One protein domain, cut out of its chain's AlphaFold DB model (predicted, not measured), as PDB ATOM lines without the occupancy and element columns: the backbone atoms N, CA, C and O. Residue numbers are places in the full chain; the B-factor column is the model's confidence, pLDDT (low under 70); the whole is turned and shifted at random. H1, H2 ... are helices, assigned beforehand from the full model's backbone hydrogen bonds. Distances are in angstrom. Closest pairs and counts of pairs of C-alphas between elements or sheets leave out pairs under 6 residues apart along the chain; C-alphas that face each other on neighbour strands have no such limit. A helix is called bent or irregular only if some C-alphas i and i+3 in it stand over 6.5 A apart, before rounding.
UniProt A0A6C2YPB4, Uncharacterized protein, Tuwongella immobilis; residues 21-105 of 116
ATOM      1  N   LEU A  21     204.184 232.821 181.653       95.81
ATOM      2  CA  LEU A  21     204.980 233.505 182.675       95.81
ATOM      3  C   LEU A  21     204.831 232.881 184.062       95.81
ATOM      4  O   LEU A  21     205.723 233.035 184.898       95.81
ATOM      5  N   ASP A  22     203.727 232.170 184.278       95.88
ATOM      6  CA  ASP A  22     203.430 231.441 185.503       95.88
ATOM      7  C   ASP A  22     203.724 229.943 185.368       95.88
ATOM      8  O   ASP A  22     203.589 229.217 186.354       95.88
ATOM      9  N   SER A  23     204.134 229.465 184.187       96.50
ATOM     10  CA  SER A  23     204.344 228.045 183.903       96.50
ATOM     11  C   SER A  23     205.727 227.563 184.342       96.50
ATOM     12  O   SER A  23     206.778 227.987 183.854       96.50
ATOM     13  N   ASP A  24     205.715 226.590 185.245       97.62
ATOM     14  CA  ASP A  24     206.888 225.841 185.679       97.62
ATOM     15  C   ASP A  24     207.449 224.959 184.554       97.62
ATOM     16  O   ASP A  24     208.652 224.699 184.506       97.62
ATOM     17  N   LEU A  25     206.588 224.535 183.620       96.56
ATOM     18  CA  LEU A  25     206.977 223.770 182.440       96.56
ATOM     19  C   LEU A  25     207.852 224.622 181.513       96.56
ATOM     20  O   LEU A  25     208.944 224.202 181.125       96.56
ATOM     21  N   TYR A  26     207.429 225.855 181.222       96.94
ATOM     22  CA  TYR A  26     208.237 226.791 180.439       96.94
ATOM     23  C   TYR A  26     209.515 227.210 181.171       96.94
ATOM     24  O   TYR A  26     210.562 227.334 180.535       96.94
ATOM     25  N   LEU A  27     209.480 227.363 182.499       98.19
ATOM     26  CA  LEU A  27     210.692 227.613 183.283       98.19
ATOM     27  C   LEU A  27     211.703 226.458 183.158       98.19
ATOM     28  O   LEU A  27     212.887 226.704 182.917       98.19
ATOM     29  N   ALA A  28     211.245 225.206 183.254       97.81
ATOM     30  CA  ALA A  28     212.080 224.019 183.055       97.81
ATOM     31  C   ALA A  28     212.659 223.950 181.630       97.81
ATOM     32  O   ALA A  28     213.825 223.602 181.444       97.81
ATOM     33  N   TYR A  29     211.874 224.332 180.619       97.81
ATOM     34  CA  TYR A  29     212.353 224.423 179.240       97.81
ATOM     35  C   TYR A  29     213.434 225.497 179.076       97.81
ATOM     36  O   TYR A  29     214.462 225.243 178.452       97.81
ATOM     37  N   ILE A  30     213.255 226.669 179.694       98.00
ATOM     38  CA  ILE A  30     214.245 227.751 179.646       98.00
ATOM     39  C   ILE A  30     215.566 227.342 180.315       98.00
ATOM     40  O   ILE A  30     216.644 227.718 179.842       98.00
ATOM     41  N   LEU A  31     215.479 226.553 181.388       97.69
ATOM     42  CA  LEU A  31     216.623 225.933 182.064       97.69
ATOM     43  C   LEU A  31     217.288 224.818 181.237       97.69
ATOM     44  O   LEU A  31     218.393 224.400 181.572       97.69
ATOM     45  N   GLY A  32     216.650 224.344 180.162       96.88
ATOM     46  CA  GLY A  32     217.130 223.226 179.347       96.88
ATOM     47  C   GLY A  32     216.885 221.847 179.968       96.88
ATOM     48  O   GLY A  32     217.451 220.861 179.508       96.88
ATOM     49  N   GLU A  33     216.047 221.760 181.004       96.38
ATOM     50  CA  GLU A  33     215.739 220.511 181.715       96.38
ATOM     51  C   GLU A  33     214.761 219.625 180.923       96.38
ATOM     52  O   GLU A  33     214.715 218.410 181.121       96.38
ATOM     53  N   ILE A  34     213.996 220.217 180.000       95.56
ATOM     54  CA  ILE A  34     213.095 219.509 179.083       95.56
ATOM     55  C   ILE A  34     213.291 219.999 177.641       95.56
ATOM     56  O   ILE A  34     213.625 221.164 177.432       95.56
ATOM     57  N   PRO A  35     213.075 219.149 176.622       95.50
ATOM     58  CA  PRO A  35     213.144 219.559 175.224       95.50
ATOM     59  C   PRO A  35     211.840 220.220 174.742       95.50
ATOM     60  O   PRO A  35     210.754 219.923 175.236       95.50
ATOM     61  N   LEU A  36     211.938 221.040 173.689       94.38
ATOM     62  CA  LEU A  36     210.807 221.770 173.092       94.38
ATOM     63  C   LEU A  36     209.613 220.864 172.743       94.38
ATOM     64  O   LEU A  36     208.461 221.210 172.994       94.38
ATOM     65  N   HIS A  37     209.877 219.682 172.182       92.94
ATOM     66  CA  HIS A  37     208.824 218.758 171.760       92.94
ATOM     67  C   HIS A  37     208.053 218.126 172.931       92.94
ATOM     68  O   HIS A  37     207.052 217.471 172.685       92.94
ATOM     69  N   HIS A  38     208.469 218.322 174.186       93.50
ATOM     70  CA  HIS A  38     207.709 217.877 175.357       93.50
ATOM     71  C   HIS A  38     206.732 218.930 175.897       93.50
ATOM     72  O   HIS A  38     205.857 218.580 176.689       93.50
ATOM     73  N   LEU A  39     206.821 220.193 175.457       92.25
ATOM     74  CA  LEU A  39     205.958 221.270 175.966       92.25
ATOM     75  C   LEU A  39     204.461 221.018 175.746       92.25
ATOM     76  O   LEU A  39     203.647 221.513 176.508       92.25
ATOM     77  N   HIS A  40     204.088 220.247 174.723       88.06
ATOM     78  CA  HIS A  40     202.685 219.952 174.408       88.06
ATOM     79  C   HIS A  40     202.197 218.607 174.966       88.06
ATOM     80  O   HIS A  40     201.036 218.251 174.776       88.06
ATOM     81  N   THR A  41     203.082 217.828 175.596       90.12
ATOM     82  CA  THR A  41     202.764 216.482 176.101       90.12
ATOM     83  C   THR A  41     202.826 216.384 177.617       90.12
ATOM     84  O   THR A  41     202.187 215.507 178.192       90.12
ATOM     85  N   LEU A  42     203.632 217.227 178.264       91.81
ATOM     86  CA  LEU A  42     203.757 217.251 179.715       91.81
ATOM     87  C   LEU A  42     202.647 218.093 180.341       91.81
ATOM     88  O   LEU A  42     202.182 219.072 179.765       91.81
ATOM     89  N   SER A  43     202.227 217.692 181.537       91.44
ATOM     90  CA  SER A  43     201.222 218.417 182.309       91.44
ATOM     91  C   SER A  43     201.767 219.741 182.831       91.44
ATOM     92  O   SER A  43     202.910 219.821 183.289       91.44
ATOM     93  N   GLU A  44     200.912 220.755 182.839       93.50
ATOM     94  CA  GLU A  44     201.244 222.075 183.352       93.50
ATOM     95  C   GLU A  44     201.329 222.112 184.885       93.50
ATOM     96  O   GLU A  44     200.744 221.303 185.620       93.50
ATOM     97  N   CYS A  45     202.090 223.080 185.386       95.69
ATOM     98  CA  CYS A  45     202.200 223.390 186.804       95.69
ATOM     99  C   CYS A  45     202.524 224.875 186.959       95.69
ATOM    100  O   CYS A  45     203.394 225.374 186.249       95.69
ATOM    101  N   HIS A  46     201.870 225.592 187.880       97.69
ATOM    102  CA  HIS A  46     202.336 226.938 188.209       97.69
ATOM    103  C   HIS A  46     203.710 226.857 188.869       97.69
ATOM    104  O   HIS A  46     203.938 225.984 189.707       97.69
ATOM    105  N   ILE A  47     204.581 227.829 188.609       97.69
ATOM    106  CA  ILE A  47     205.891 227.940 189.271       97.69
ATOM    107  C   ILE A  47     205.714 227.851 190.792       97.69
ATOM    108  O   ILE A  47     206.346 227.036 191.456       97.69
ATOM    109  N   ARG A  48     204.765 228.610 191.353       97.06
ATOM    110  CA  ARG A  48     204.494 228.639 192.804       97.06
ATOM    111  C   ARG A  48     203.946 227.319 193.351       97.06
ATOM    112  O   ARG A  48     204.110 227.040 194.534       97.06
ATOM    113  N   CYS A  49     203.316 226.510 192.502       96.94
ATOM    114  CA  CYS A  49     202.831 225.179 192.854       96.94
ATOM    115  C   CYS A  49     203.934 224.114 192.843       96.94
ATOM    116  O   CYS A  49     203.697 223.002 193.310       96.94
ATOM    117  N   ASN A  50     205.149 224.461 192.407       96.94
ATOM    118  CA  ASN A  50     206.346 223.649 192.577       96.94
ATOM    119  C   ASN A  50     207.336 224.302 193.567       96.94
ATOM    120  O   ASN A  50     208.349 224.871 193.147       96.94
ATOM    121  N   PRO A  51     207.111 224.198 194.896       97.44
ATOM    122  CA  PRO A  51     208.015 224.761 195.898       97.44
ATOM    123  C   PRO A  51     209.455 224.260 195.793       97.44
ATOM    124  O   PRO A  51     210.377 225.002 196.121       97.44
ATOM    125  N   ALA A  52     209.661 223.026 195.317       96.44
ATOM    126  CA  ALA A  52     210.995 222.452 195.174       96.44
ATOM    127  C   ALA A  52     211.856 223.239 194.171       96.44
ATOM    128  O   ALA A  52     213.060 223.361 194.388       96.44
ATOM    129  N   ARG A  53     211.253 223.822 193.124       97.06
ATOM    130  CA  ARG A  53     211.930 224.718 192.172       97.06
ATOM    131  C   ARG A  53     211.781 226.193 192.549       97.06
ATOM    132  O   ARG A  53     212.774 226.917 192.555       97.06
ATOM    133  N   ALA A  54     210.575 226.633 192.909       98.12
ATOM    134  CA  ALA A  54     210.275 228.041 193.173       98.12
ATOM    135  C   ALA A  54     211.088 228.647 194.321       98.12
ATOM    136  O   ALA A  54     211.411 229.830 194.272       98.12
ATOM    137  N   GLN A  55     211.470 227.847 195.322       98.19
ATOM    138  CA  GLN A  55     212.317 228.303 196.429       98.19
ATOM    139  C   GLN A  55     213.675 228.871 195.980       98.19
ATOM    140  O   GLN A  55     214.307 229.600 196.742       98.19
ATOM    141  N   TYR A  56     214.148 228.534 194.775       98.44
ATOM    142  CA  TYR A  56     215.412 229.034 194.231       98.44
ATOM    143  C   TYR A  56     215.269 230.376 193.496       98.44
ATOM    144  O   TYR A  56     216.275 230.955 193.106       98.44
ATOM    145  N   ILE A  57     214.059 230.904 193.298       98.50
ATOM    146  CA  ILE A  57     213.889 232.223 192.678       98.50
ATOM    147  C   ILE A  57     214.128 233.299 193.743       98.50
ATOM    148  O   ILE A  57     213.358 233.426 194.695       98.50
ATOM    149  N   VAL A  58     215.198 234.076 193.571       98.00
ATOM    150  CA  VAL A  58     215.603 235.178 194.453       98.00
ATOM    151  C   VAL A  58     215.527 236.486 193.669       98.00
ATOM    152  O   VAL A  58     216.509 236.978 193.111       98.00
ATOM    153  N   ASP A  59     214.322 237.042 193.600       98.25
ATOM    154  CA  ASP A  59     214.031 238.311 192.940       98.25
ATOM    155  C   ASP A  59     212.954 239.073 193.716       98.25
ATOM    156  O   ASP A  59     212.009 238.467 194.211       98.25
ATOM    157  N   GLU A  60     213.072 240.398 193.816       97.06
ATOM    158  CA  GLU A  60     212.101 241.239 194.530       97.06
ATOM    159  C   GLU A  60     210.690 241.189 193.925       97.06
ATOM    160  O   GLU A  60     209.700 241.366 194.634       97.06
ATOM    161  N   SER A  61     210.594 240.918 192.621       97.06
ATOM    162  CA  SER A  61     209.330 240.815 191.892       97.06
ATOM    163  C   SER A  61     208.697 239.424 192.002       97.06
ATOM    164  O   SER A  61     207.586 239.220 191.512       97.06
ATOM    165  N   PHE A  62     209.372 238.462 192.642       97.44
ATOM    166  CA  PHE A  62     208.854 237.119 192.868       97.44
ATOM    167  C   PHE A  62     208.606 236.867 194.365       97.44
ATOM    168  O   PHE A  62     209.543 236.884 195.164       97.44
ATOM    169  N   PRO A  63     207.360 236.581 194.785       95.31
ATOM    170  CA  PRO A  63     207.085 236.239 196.175       95.31
ATOM    171  C   PRO A  63     207.823 234.961 196.587       95.31
ATOM    172  O   PRO A  63     207.597 233.907 195.992       95.31
ATOM    173  N   SER A  64     208.648 235.041 197.637       93.38
ATOM    174  CA  SER A  64     209.370 233.883 198.180       93.38
ATOM    175  C   SER A  64     208.421 232.720 198.477       93.38
ATOM    176  O   SER A  64     207.359 232.903 199.078       93.38
ATOM    177  N   VAL A  65     208.821 231.514 198.075       95.94
ATOM    178  CA  VAL A  65     208.064 230.277 198.291       95.94
ATOM    179  C   VAL A  65     208.825 229.396 199.269       95.94
ATOM    180  O   VAL A  65     209.982 229.050 199.038       95.94
ATOM    181  N   GLU A  66     208.165 229.016 200.359       92.88
ATOM    182  CA  GLU A  66     208.718 228.052 201.305       92.88
ATOM    183  C   GLU A  66     208.496 226.622 200.802       92.88
ATOM    184  O   GLU A  66     207.379 226.230 200.466       92.88
ATOM    185  N   CYS A  67     209.562 225.824 200.783       94.94
ATOM    186  CA  CYS A  67     209.474 224.381 200.600       94.94
ATOM    187  C   CYS A  67     209.638 223.716 201.967       94.94
ATOM    188  O   CYS A  67     210.642 223.932 202.627       94.94
ATOM    189  N   THR A  68     208.667 222.912 202.398       92.00
ATOM    190  CA  THR A  68     208.700 222.196 203.693       92.00
ATOM    191  C   THR A  68     208.932 220.690 203.531       92.00
ATOM    192  O   THR A  68     208.728 219.911 204.458       92.00
ATOM    193  N   SER A  69     209.336 220.265 202.332       90.56
ATOM    194  CA  SER A  69     209.610 218.864 201.999       90.56
ATOM    195  C   SER A  69     211.094 218.514 202.166       90.56
ATOM    196  O   SER A  69     211.913 219.364 202.503       90.56
ATOM    197  N   LEU A  70     211.463 217.271 201.839       90.69
ATOM    198  CA  LEU A  70     212.861 216.819 201.779       90.69
ATOM    199  C   LEU A  70     213.733 217.619 200.793       90.69
ATOM    200  O   LEU A  70     214.953 217.511 200.836       90.69
ATOM    201  N   PHE A  71     213.119 218.407 199.911       92.75
ATOM    202  CA  PHE A  71     213.813 219.272 198.964       92.75
ATOM    203  C   PHE A  71     214.039 220.696 199.489       92.75
ATOM    204  O   PHE A  71     214.487 221.532 198.710       92.75
ATOM    205  N   ASP A  72     213.725 221.008 200.755       96.75
ATOM    206  CA  ASP A  72     213.977 222.338 201.329       96.75
ATOM    207  C   ASP A  72     215.462 222.706 201.197       96.75
ATOM    208  O   ASP A  72     216.339 222.056 201.778       96.75
ATOM    209  N   LYS A  73     215.739 223.781 200.450       96.00
ATOM    210  CA  LYS A  73     217.090 224.261 200.150       96.00
ATOM    211  C   LYS A  73     217.891 224.582 201.409       96.00
ATOM    212  O   LYS A  73     219.111 224.476 201.388       96.00
ATOM    213  N   ARG A  74     217.230 224.913 202.529       95.81
ATOM    214  CA  ARG A  74     217.893 225.171 203.823       95.81
ATOM    215  C   ARG A  74     218.623 223.944 204.372       95.81
ATOM    216  O   ARG A  74     219.502 224.100 205.213       95.81
ATOM    217  N   SER A  75     218.256 222.747 203.915       95.00
ATOM    218  CA  SER A  75     218.890 221.487 204.310       95.00
ATOM    219  C   SER A  75     220.004 221.024 203.361       95.00
ATOM    220  O   SER A  75     220.648 220.012 203.631       95.00
ATOM    221  N   LEU A  76     220.245 221.750 202.263       95.31
ATOM    222  CA  LEU A  76     221.190 221.375 201.210       95.31
ATOM    223  C   LEU A  76     222.524 222.126 201.326       95.31
ATOM    224  O   LEU A  76     222.663 223.095 202.075       95.31
ATOM    225  N   ASP A  77     223.517 221.663 200.565       97.62
ATOM    226  CA  ASP A  77     224.824 222.312 200.474       97.62
ATOM    227  C   ASP A  77     224.706 223.758 199.962       97.62
ATOM    228  O   ASP A  77     223.987 224.036 199.001       97.62
ATOM    229  N   ARG A  78     225.418 224.692 200.601       97.06
ATOM    230  CA  ARG A  78     225.266 226.128 200.317       97.06
ATOM    231  C   ARG A  78     225.766 226.527 198.933       97.06
ATOM    232  O   ARG A  78     225.166 227.417 198.332       97.06
ATOM    233  N   ASP A  79     226.820 225.889 198.433       98.00
ATOM    234  CA  ASP A  79     227.372 226.219 197.118       98.00
ATOM    235  C   ASP A  79     226.420 225.730 196.025       98.00
ATOM    236  O   ASP A  79     226.103 226.474 195.092       98.00
ATOM    237  N   TYR A  80     225.860 224.529 196.205       96.88
ATOM    238  CA  TYR A  80     224.771 224.029 195.364       96.88
ATOM    239  C   TYR A  80     223.563 224.976 195.373       96.88
ATOM    240  O   TYR A  80     223.053 225.343 194.313       96.88
ATOM    241  N   VAL A  81     223.115 225.408 196.556       98.06
ATOM    242  CA  VAL A  81     221.970 226.322 196.680       98.06
ATOM    243  C   VAL A  81     222.243 227.638 195.962       98.06
ATOM    244  O   VAL A  81     221.406 228.067 195.174       98.06
ATOM    245  N   SER A  82     223.415 228.244 196.161       98.25
ATOM    246  CA  SER A  82     223.769 229.502 195.500       98.25
ATOM    247  C   SER A  82     223.819 229.361 193.977       98.25
ATOM    248  O   SER A  82     223.321 230.226 193.251       98.25
ATOM    249  N   GLN A  83     224.362 228.253 193.462       98.12
ATOM    250  CA  GLN A  83     224.354 227.975 192.026       98.12
ATOM    251  C   GLN A  83     222.921 227.869 191.489       98.12
ATOM    252  O   GLN A  83     222.577 228.538 190.513       98.12
ATOM    253  N   ARG A  84     222.065 227.088 192.158       98.00
ATOM    254  CA  ARG A  84     220.664 226.923 191.753       98.00
ATOM    255  C   ARG A  84     219.874 228.218 191.850       98.00
ATOM    256  O   ARG A  84     219.096 228.502 190.944       98.00
ATOM    257  N   GLU A  85     220.098 229.032 192.879       98.44
ATOM    258  CA  GLU A  85     219.466 230.347 192.992       98.44
ATOM    259  C   GLU A  85     219.810 231.236 191.797       98.44
ATOM    260  O   GLU A  85     218.920 231.811 191.169       98.44
ATOM    261  N   ASN A  86     221.088 231.290 191.417       98.38
ATOM    262  CA  ASN A  86     221.530 232.065 190.261       98.38
ATOM    263  C   ASN A  86     220.911 231.563 188.946       98.38
ATOM    264  O   ASN A  86     220.416 232.362 188.148       98.38
ATOM    265  N   GLU A  87     220.930 230.253 188.703       98.19
ATOM    266  CA  GLU A  87     220.403 229.647 187.474       98.19
ATOM    267  C   GLU A  87     218.891 229.838 187.337       98.19
ATOM    268  O   GLU A  87     218.419 230.370 186.327       98.19
ATOM    269  N   VAL A  88     218.134 229.449 188.365       98.50
ATOM    270  CA  VAL A  88     216.668 229.480 188.344       98.50
ATOM    271  C   VAL A  88     216.163 230.922 188.319       98.50
ATOM    272  O   VAL A  88     215.248 231.229 187.554       98.50
ATOM    273  N   THR A  89     216.803 231.843 189.048       98.62
ATOM    274  CA  THR A  89     216.449 233.272 188.995       98.62
ATOM    275  C   THR A  89     216.703 233.868 187.610       98.62
ATOM    276  O   THR A  89     215.857 234.596 187.089       98.62
ATOM    277  N   ARG A  90     217.835 233.553 186.962       98.25
ATOM    278  CA  ARG A  90     218.111 234.016 185.588       98.25
ATOM    279  C   ARG A  90     217.097 233.469 184.587       98.25
ATOM    280  O   ARG A  90     216.637 234.224 183.731       98.25
ATOM    281  N   ALA A  91     216.740 232.191 184.698       98.31
ATOM    282  CA  ALA A  91     215.730 231.573 183.847       98.31
ATOM    283  C   ALA A  91     214.356 232.225 184.042       98.31
ATOM    284  O   ALA A  91     213.703 232.579 183.063       98.31
ATOM    285  N   TRP A  92     213.959 232.477 185.291       98.56
ATOM    286  CA  TRP A  92     212.708 233.162 185.601       98.56
ATOM    287  C   TRP A  92     212.684 234.593 185.050       98.56
ATOM    288  O   TRP A  92     211.731 234.969 184.376       98.56
ATOM    289  N   ARG A  93     213.753 235.378 185.228       98.12
ATOM    290  CA  ARG A  93     213.850 236.729 184.637       98.12
ATOM    291  C   ARG A  93     213.755 236.699 183.113       98.12
ATOM    292  O   ARG A  93     213.102 237.560 182.527       98.12
ATOM    293  N   ARG A  94     214.377 235.707 182.464       96.81
ATOM    294  CA  ARG A  94     214.244 235.505 181.015       96.81
ATOM    295  C   ARG A  94     212.800 235.191 180.635       96.81
ATOM    296  O   ARG A  94     212.298 235.817 179.709       96.81
ATOM    297  N   LEU A  95     212.132 234.306 181.380       97.50
ATOM    298  CA  LEU A  95     210.715 234.000 181.190       97.50
ATOM    299  C   LEU A  95     209.865 235.276 181.234       97.50
ATOM    300  O   LEU A  95     209.126 235.544 180.293       97.50
ATOM    301  N   GLN A  96     210.049 236.112 182.260       97.69
ATOM    302  CA  GLN A  96     209.335 237.388 182.402       97.69
ATOM    303  C   GLN A  96     209.631 238.389 181.272       97.69
ATOM    304  O   GLN A  96     208.790 239.227 180.947       97.69
ATOM    305  N   ALA A  97     210.815 238.322 180.661       96.19
ATOM    306  CA  ALA A  97     211.212 239.226 179.586       96.19
ATOM    307  C   ALA A  97     210.648 238.833 178.210       96.19
ATOM    308  O   ALA A  97     210.471 239.718 177.372       96.19
ATOM    309  N   ILE A  98     210.332 237.552 177.974       94.62
ATOM    310  CA  ILE A  98     209.898 237.009 176.669       94.62
ATOM    311  C   ILE A  98     208.861 237.875 175.933       94.62
ATOM    312  O   ILE A  98     209.105 238.176 174.762       94.62
ATOM    313  N   PRO A  99     207.766 238.357 176.563       93.25
ATOM    314  CA  PRO A  99     206.750 239.152 175.866       93.25
ATOM    315  C   PRO A  99     207.288 240.441 175.229       93.25
ATOM    316  O   PRO A  99     206.651 241.005 174.345       93.25
ATOM    317  N   ARG A 100     208.448 240.927 175.689       93.19
ATOM    318  CA  ARG A 100     209.097 242.156 175.213       93.19
ATOM    319  C   ARG A 100     210.238 241.897 174.232       93.19
ATOM    320  O   ARG A 100     210.690 242.840 173.596       93.19
ATOM    321  N   LEU A 101     210.724 240.660 174.138       89.62
ATOM    322  CA  LEU A 101     211.920 240.323 173.361       89.62
ATOM    323  C   LEU A 101     211.613 239.912 171.915       89.62
ATOM    324  O   LEU A 101     212.533 239.843 171.113       89.62
ATOM    325  N   GLY A 102     210.349 239.630 171.577       89.38
ATOM    326  CA  GLY A 102     209.973 239.198 170.225       89.38
ATOM    327  C   GLY A 102     210.520 237.822 169.829       89.38
ATOM    328  O   GLY A 102     210.550 237.506 168.645       89.38
ATOM    329  N   LEU A 103     210.942 237.016 170.809       91.62
ATOM    330  CA  LEU A 103     211.513 235.688 170.594       91.62
ATOM    331  C   LEU A 103     210.450 234.680 170.166       91.62
ATOM    332  O   LEU A 103     209.326 234.680 170.674       91.62
ATOM    333  N   SER A 104     210.844 233.750 169.304       93.94
ATOM    334  CA  SER A 104     210.103 232.516 169.075       93.94
ATOM    335  C   SER A 104     210.387 231.494 170.184       93.94
ATOM    336  O   SER A 104     211.418 231.547 170.855       93.94
ATOM    337  N   VAL A 105     209.479 230.530 170.384       93.25
ATOM    338  CA  VAL A 105     209.609 229.518 171.452       93.25
ATOM    339  C   VAL A 105     210.970 228.794 171.439       93.25
ATOM    340  O   VAL A 105     211.568 228.689 172.507       93.25
TER     341      VAL A 105
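Overview. This is residues 21 to 105 of the 116 residues of an uncharacterized protein of Tuwongella immobilis (UniProt A0A6C2YPB4). One long helix, H3, runs along the longest axis at one side of the domain; short H1 meets it about perpendicular, and small H2 and two long loops make up much of the rest. The 85 printed residues hold three named helices in the order H1, H2, H3, with 35 residues in them, and no named strand; the class is all helix. The whole is compact, with a radius of gyration of the C-alphas of 13.1 A and spans of 37 by 27 by 21 A.

Along the chain. H1, residues 24 to 30, begins at C-alpha 24 (206.888, 225.841, 185.679) and is 9.7 A long. H2, residues 51 to 54, is 4.8 A long. H3, residues 78 to 101, is 33.3 A long and ends at C-alpha 101 (211.920, 240.323, 173.361). It has a kink of 30 degrees near residue 95 and is irregular, with C-alphas 96 and 99 7.2 A apart.

Arrangement. H1 touches H3, with residues 91 to 95 of H3 alone, at 89 degrees; the closest C-alphas, of Ile 30 and Ala 91, are 5.9 A apart. H2 and H3 are close but not clearly touching, the closest C-alphas, of Arg 53 and Val 88, being 7.7 A apart. H1 and H2 are near each other. Each O i to N i+4 pair is within hydrogen-bond range in H1, and 18 of 20 in H3; H2 is too short for such a pair.

Size, cuts and confidence. The farthest C-alphas, of Ser 75 and Gly 102, are 39.4 A apart. The printed part has no cut, and both links are long. Residues 75 to 80, of which 78 to 80 belong to H3, stand free. No printed residue is under 70 in pLDDT.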